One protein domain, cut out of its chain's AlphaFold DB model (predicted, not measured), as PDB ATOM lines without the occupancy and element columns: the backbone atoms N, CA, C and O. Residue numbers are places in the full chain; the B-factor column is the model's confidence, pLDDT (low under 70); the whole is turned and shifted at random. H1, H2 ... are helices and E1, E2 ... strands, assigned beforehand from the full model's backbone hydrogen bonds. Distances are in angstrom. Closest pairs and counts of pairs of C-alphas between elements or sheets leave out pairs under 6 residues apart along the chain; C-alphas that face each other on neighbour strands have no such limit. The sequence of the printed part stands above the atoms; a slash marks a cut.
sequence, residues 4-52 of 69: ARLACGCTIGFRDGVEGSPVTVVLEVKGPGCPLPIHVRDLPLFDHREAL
ATOM      1  N   ALA A   4      39.692  23.130 -63.800       94.69
ATOM      2  CA  ALA A   4      39.688  23.250 -65.256       94.69
ATOM      3  C   ALA A   4      40.057  21.918 -65.925       94.69
ATOM      4  O   ALA A   4      40.613  21.018 -65.294       94.69
ATOM      5  N   ARG A   5      39.734  21.779 -67.215       96.25
ATOM      6  CA  ARG A   5      40.014  20.568 -67.996       96.25
ATOM      7  C   ARG A   5      41.034  20.866 -69.086       96.25
ATOM      8  O   ARG A   5      40.862  21.806 -69.855       96.25
ATOM      9  N   LEU A   6      42.085  20.057 -69.149       95.25
ATOM     10  CA  LEU A   6      43.122  20.151 -70.173       95.25
ATOM     11  C   LEU A   6      42.701  19.409 -71.447       95.25
ATOM     12  O   LEU A   6      41.931  18.451 -71.392       95.25
ATOM     13  N   ALA A   7      43.289  19.787 -72.585       96.06
ATOM     14  CA  ALA A   7      43.039  19.143 -73.881       96.06
ATOM     15  C   ALA A   7      43.355  17.633 -73.883       96.06
ATOM     16  O   ALA A   7      42.687  16.856 -74.557       96.06
ATOM     17  N   CYS A   8      44.315  17.188 -73.065       96.25
ATOM     18  CA  CYS A   8      44.628  15.767 -72.879       96.25
ATOM     19  C   CYS A   8      43.587  14.991 -72.040       96.25
ATOM     20  O   CYS A   8      43.794  13.819 -71.727       96.25
ATOM     21  N   GLY A   9      42.494  15.640 -71.625       96.81
ATOM     22  CA  GLY A   9      41.404  15.051 -70.850       96.81
ATOM     23  C   GLY A   9      41.600  15.062 -69.333       96.81
ATOM     24  O   GLY A   9      40.668  14.683 -68.625       96.81
ATOM     25  N   CYS A  10      42.762  15.499 -68.830       98.00
ATOM     26  CA  CYS A  10      43.022  15.641 -67.396       98.00
ATOM     27  C   CYS A  10      42.232  16.790 -66.762       98.00
ATOM     28  O   CYS A  10      41.983  17.809 -67.408       98.00
ATOM     29  N   THR A  11      41.935  16.653 -65.473       97.50
ATOM     30  CA  THR A  11      41.367  17.719 -64.641       97.50
ATOM     31  C   THR A  11      42.456  18.307 -63.755       97.50
ATOM     32  O   THR A  11      43.240  17.566 -63.154       97.50
ATOM     33  N   ILE A  12      42.490  19.633 -63.677       96.81
ATOM     34  CA  ILE A  12      43.384  20.398 -62.812       96.81
ATOM     35  C   ILE A  12      42.587  21.157 -61.760       96.81
ATOM     36  O   ILE A  12      41.462  21.589 -62.023       96.81
ATOM     37  N   GLY A  13      43.208  21.341 -60.604       95.25
ATOM     38  CA  GLY A  13      42.736  22.194 -59.524       95.25
ATOM     39  C   GLY A  13      43.704  23.343 -59.275       95.25
ATOM     40  O   GLY A  13      44.864  23.311 -59.702       95.25
ATOM     41  N   PHE A  14      43.218  24.354 -58.563       92.44
ATOM     42  CA  PHE A  14      44.003  25.508 -58.134       92.44
ATOM     43  C   PHE A  14      44.106  25.480 -56.612       92.44
ATOM     44  O   PHE A  14      43.090  25.535 -55.922       92.44
ATOM     45  N   ARG A  15      45.328  25.360 -56.097       90.31
ATOM     46  CA  ARG A  15      45.619  25.429 -54.663       90.31
ATOM     47  C   ARG A  15      46.193  26.796 -54.326       90.31
ATOM     48  O   ARG A  15      46.815  27.430 -55.187       90.31
ATOM     49  N   ASP A  16      46.007  27.207 -53.074       89.19
ATOM     50  CA  ASP A  16      46.723  28.354 -52.526       89.19
ATOM     51  C   ASP A  16      48.217  28.147 -52.751       89.19
ATOM     52  O   ASP A  16      48.764  27.069 -52.491       89.19
ATOM     53  N   GLY A  17      48.850  29.163 -53.324       84.00
ATOM     54  CA  GLY A  17      50.272  29.118 -53.582       84.00
ATOM     55  C   GLY A  17      51.101  29.520 -52.361       84.00
ATOM     56  O   GLY A  17      50.630  29.561 -51.225       84.00
ATOM     57  N   VAL A  18      52.373  29.812 -52.602       83.81
ATOM     58  CA  VAL A  18      53.354  30.196 -51.580       83.81
ATOM     59  C   VAL A  18      53.945  31.564 -51.914       83.81
ATOM     60  O   VAL A  18      53.659  32.139 -52.962       83.81
ATOM     61  N   GLU A  19      54.788  32.116 -51.043       84.81
ATOM     62  CA  GLU A  19      55.480  33.374 -51.335       84.81
ATOM     63  C   GLU A  19      56.183  33.316 -52.706       84.81
ATOM     64  O   GLU A  19      56.936  32.385 -52.997       84.81
ATOM     65  N   GLY A  20      55.883  34.289 -53.574       82.38
ATOM     66  CA  GLY A  20      56.371  34.333 -54.956       82.38
ATOM     67  C   GLY A  20      55.542  33.542 -55.977       82.38
ATOM     68  O   GLY A  20      55.893  33.541 -57.148       82.38
ATOM     69  N   SER A  21      54.446  32.884 -55.594       83.62
ATOM     70  CA  SER A  21      53.477  32.287 -56.521       83.62
ATOM     71  C   SER A  21      52.099  32.244 -55.861       83.62
ATOM     72  O   SER A  21      51.890  31.403 -54.999       83.62
ATOM     73  N   PRO A  22      51.132  33.098 -56.239       87.12
ATOM     74  CA  PRO A  22      49.848  33.169 -55.533       87.12
ATOM     75  C   PRO A  22      48.975  31.918 -55.716       87.12
ATOM     76  O   PRO A  22      48.049  31.698 -54.940       87.12
ATOM     77  N   VAL A  23      49.249  31.102 -56.740       89.06
ATOM     78  CA  VAL A  23      48.460  29.920 -57.098       89.06
ATOM     79  C   VAL A  23      49.382  28.803 -57.569       89.06
ATOM     80  O   VAL A  23      50.238  29.026 -58.426       89.06
ATOM     81  N   THR A  24      49.140  27.587 -57.084       89.88
ATOM     82  CA  THR A  24      49.741  26.362 -57.621       89.88
ATOM     83  C   THR A  24      48.696  25.577 -58.404       89.88
ATOM     84  O   THR A  24      47.637  25.229 -57.876       89.88
ATOM     85  N   VAL A  25      48.991  25.271 -59.669       92.62
ATOM     86  CA  VAL A  25      48.113  24.440 -60.506       92.62
ATOM     87  C   VAL A  25      48.524  22.989 -60.343       92.62
ATOM     88  O   VAL A  25      49.668  22.641 -60.633       92.62
ATOM     89  N   VAL A  26      47.602  22.132 -59.915       94.31
ATOM     90  CA  VAL A  26      47.869  20.709 -59.664       94.31
ATOM     91  C   VAL A  26      47.014  19.820 -60.548       94.31
ATOM     92  O   VAL A  26      45.884  20.168 -60.892       94.31
ATOM     93  N   LEU A  27      47.527  18.642 -60.890       96.81
ATOM     94  CA  LEU A  27      46.724  17.611 -61.536       96.81
ATOM     95  C   LEU A  27      45.869  16.883 -60.489       96.81
ATOM     96  O   LEU A  27      46.404  16.206 -59.617       96.81
ATOM     97  N   GLU A  28      44.547  16.945 -60.598       96.50
ATOM     98  CA  GLU A  28      43.655  16.225 -59.675       96.50
ATOM     99  C   GLU A  28      43.232  14.864 -60.213       96.50
ATOM    100  O   GLU A  28      43.147  13.882 -59.475       96.50
ATOM    101  N   VAL A  29      42.980  14.784 -61.521       97.44
ATOM    102  CA  VAL A  29      42.576  13.542 -62.179       97.44
ATOM    103  C   VAL A  29      43.341  13.400 -63.483       97.44
ATOM    104  O   VAL A  29      43.216  14.226 -64.392       97.44
ATOM    105  N   LYS A  30      44.120  12.318 -63.597       97.31
ATOM    106  CA  LYS A  30      44.746  11.930 -64.861       97.31
ATOM    107  C   LYS A  30      43.674  11.363 -65.790       97.31
ATOM    108  O   LYS A  30      42.979  10.415 -65.433       97.31
ATOM    109  N   GLY A  31      43.550  11.936 -66.985       97.00
ATOM    110  CA  GLY A  31      42.674  11.401 -68.023       97.00
ATOM    111  C   GLY A  31      43.142  10.008 -68.472       97.00
ATOM    112  O   GLY A  31      44.351   9.797 -68.596       97.00
ATOM    113  N   PRO A  32      42.225   9.065 -68.758       95.06
ATOM    114  CA  PRO A  32      42.567   7.668 -69.046       95.06
ATOM    115  C   PRO A  32      43.446   7.491 -70.294       95.06
ATOM    116  O   PRO A  32      44.236   6.558 -70.356       95.06
ATOM    117  N   GLY A  33      43.342   8.399 -71.267       94.88
ATOM    118  CA  GLY A  33      44.157   8.406 -72.485       94.88
ATOM    119  C   GLY A  33      45.250   9.473 -72.501       94.88
ATOM    120  O   GLY A  33      45.753   9.789 -73.571       94.88
ATOM    121  N   CYS A  34      45.581  10.091 -71.361       97.44
ATOM    122  CA  CYS A  34      46.573  11.164 -71.325       97.44
ATOM    123  C   CYS A  34      47.967  10.612 -71.690       97.44
ATOM    124  O   CYS A  34      48.529   9.855 -70.892       97.44
ATOM    125  N   PRO A  35      48.562  11.022 -72.830       96.31
ATOM    126  CA  PRO A  35      49.842  10.477 -73.280       96.31
ATOM    127  C   PRO A  35      51.028  11.087 -72.529       96.31
ATOM    128  O   PRO A  35      52.145  10.596 -72.643       96.31
ATOM    129  N   LEU A  36      50.807  12.168 -71.772       96.44
ATOM    130  CA  LEU A  36      51.865  12.880 -71.068       96.44
ATOM    131  C   LEU A  36      52.270  12.093 -69.813       96.44
ATOM    132  O   LEU A  36      51.463  11.987 -68.878       96.44
ATOM    133  N   PRO A  37      53.504  11.559 -69.747       93.94
ATOM    134  CA  PRO A  37      53.954  10.775 -68.598       93.94
ATOM    135  C   PRO A  37      54.110  11.645 -67.346       93.94
ATOM    136  O   PRO A  37      53.869  11.176 -66.240       93.94
ATOM    137  N   ILE A  38      54.423  12.932 -67.525       93.06
ATOM    138  CA  ILE A  38      54.596  13.904 -66.436       93.06
ATOM    139  C   ILE A  38      53.282  14.293 -65.742       93.06
ATOM    140  O   ILE A  38      53.304  14.845 -64.647       93.06
ATOM    141  N   HIS A  39      52.125  14.005 -66.350       95.94
ATOM    142  CA  HIS A  39      50.835  14.215 -65.697       95.94
ATOM    143  C   HIS A  39      50.595  13.101 -64.680       95.94
ATOM    144  O   HIS A  39      50.021  12.060 -65.013       95.94
ATOM    145  N   VAL A  40      51.015  13.347 -63.445       95.62
ATOM    146  CA  VAL A  40      50.799  12.482 -62.284       95.62
ATOM    147  C   VAL A  40      49.895  13.207 -61.293       95.62
ATOM    148  O   VAL A  40      50.016  14.416 -61.107       95.62
ATOM    149  N   ARG A  41      48.958  12.474 -60.685       95.62
ATOM    150  CA  ARG A  41      48.018  13.037 -59.711       95.62
ATOM    151  C   ARG A  41      48.768  13.680 -58.543       95.62
ATOM    152  O   ARG A  41      49.783  13.150 -58.105       95.62
ATOM    153  N   ASP A  42      48.229  14.794 -58.057       93.88
ATOM    154  CA  ASP A  42      48.734  15.608 -56.952       93.88
ATOM    155  C   ASP A  42      50.083  16.294 -57.218       93.88
ATOM    156  O   ASP A  42      50.592  16.987 -56.337       93.88
ATOM    157  N   LEU A  43      50.641  16.174 -58.431       93.56
ATOM    158  CA  LEU A  43      51.826  16.934 -58.817       93.56
ATOM    159  C   LEU A  43      51.470  18.322 -59.369       93.56
ATOM    160  O   LEU A  43      50.457  18.474 -60.069       93.56
ATOM    161  N   PRO A  44      52.318  19.332 -59.091       91.00
ATOM    162  CA  PRO A  44      52.185  20.648 -59.689       91.00
ATOM    163  C   PRO A  44      52.492  20.577 -61.186       91.00
ATOM    164  O   PRO A  44      53.514  20.039 -61.608       91.00
ATOM    165  N   LEU A  45      51.599  21.145 -61.989       91.44
ATOM    166  CA  LEU A  45      51.814  21.372 -63.418       91.44
ATOM    167  C   LEU A  45      52.403  22.753 -63.690       91.44
ATOM    168  O   LEU A  45      53.081  22.944 -64.695       91.44
ATOM    169  N   PHE A  46      52.123  23.713 -62.810       88.12
ATOM    170  CA  PHE A  46      52.639  25.069 -62.907       88.12
ATOM    171  C   PHE A  46      52.958  25.620 -61.515       88.12
ATOM    172  O   PHE A  46      52.093  25.642 -60.634       88.12
ATOM    173  N   ASP A  47      54.194  26.094 -61.362       83.00
ATOM    174  CA  ASP A  47      54.681  26.914 -60.251       83.00
ATOM    175  C   ASP A  47      55.277  28.193 -60.857       83.00
ATOM    176  O   ASP A  47      56.140  28.132 -61.735       83.00
ATOM    177  N   HIS A  48      54.789  29.357 -60.418       85.00
ATOM    178  CA  HIS A  48      55.184  30.641 -61.009       85.00
ATOM    179  C   HIS A  48      56.675  30.948 -60.820       85.00
ATOM    180  O   HIS A  48      57.292  31.545 -61.696       85.00
ATOM    181  N   ARG A  49      57.269  30.527 -59.700       85.94
ATOM    182  CA  ARG A  49      58.678  30.806 -59.395       85.94
ATOM    183  C   ARG A  49      59.577  29.998 -60.310       85.94
ATOM    184  O   ARG A  49      60.541  30.537 -60.843       85.94
ATOM    185  N   GLU A  50      59.232  28.730 -60.521       83.94
ATOM    186  CA  GLU A  50      59.977  27.870 -61.440       83.94
ATOM    187  C   GLU A  50      59.852  28.367 -62.885       83.94
ATOM    188  O   GLU A  50      60.840  28.374 -63.612       83.94
ATOM    189  N   ALA A  51      58.684  28.879 -63.283       85.44
ATOM    190  CA  ALA A  51      58.494  29.469 -64.610       85.44
ATOM    191  C   ALA A  51      59.350  30.730 -64.855       85.44
ATOM    192  O   ALA A  51      59.666  31.034 -66.003       85.44
ATOM    193  N   LEU A  52      59.719  31.462 -63.797       87.56
ATOM    194  CA  LEU A  52      60.586  32.646 -63.869       87.56
ATOM    195  C   LEU A  52      62.071  32.335 -63.644       87.56
ATOM    196  O   LEU A  52      62.919  33.219 -63.785       87.56
TER     197      LEU A  52
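This is residues 4 to 52 of the 69 residues of an uncharacterized protein of Acidobacteria bacterium (UniProt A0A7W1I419). A long two-stranded hairpin, E1 and E2, together with the loop of residues 30 to 43 past the end of E2, makes the longest axis of the domain, with the short strand E3 beside E2 and the small helix H1 after it, near the start of E2. The long loop of residues 30 to 43 extends beyond the end of E2 and folds back to E3. The printed part has 49 residues with three named strands and one named helix, in the order E1, E2, E3, H1; the antiparallel sheet has the order E1, E2, E3, and the class is mostly strand. The whole is only just compact, close to loose, with a radius of gyration of the C-alphas of 11.1 A, and spans 34 by 17 by 16 A, only just a rod.

E2, residues 21 to 29, is 22.4 A long. E1, residues 11 to 18, is 21.7 A long and begins at C-alpha 11 (41.367, 17.719, -64.641). E3 is residues 44 to 46, 5.5 A. H1, residues 48 to 52, is 6.4 A long and ends at C-alpha 52 (60.586, 32.646, -63.869).

The three strands form a meander, each strand the antiparallel neighbour of the one before. In the hairpin E1 and E2, at 151 degrees, N 15 and O 24 are 2.9 A apart, within hydrogen-bond range. In the hairpin E2 and E3, at 126 degrees, N 45 and O 25 are 2.8 A apart, also within range. Residues 4 to 5 pair antiparallel with residues 11 to 12 of E1. H1 is on the sheet, over E2, at a height over the sheet of 9.9 A; the closest C-alphas of E2 and H1, Ser 21 and His 48, are 5.1 A apart. Every O i to N i+4 pair of H1 is within hydrogen-bond range.

The two C-alphas farthest apart, those of Glu 19 and Gly 33, are 34.6 A apart. The printed part has no cut. The link from E2 to E3 is long, with 14 residues. The mean pLDDT of the printed part is 92.1, and no printed residue is under 70.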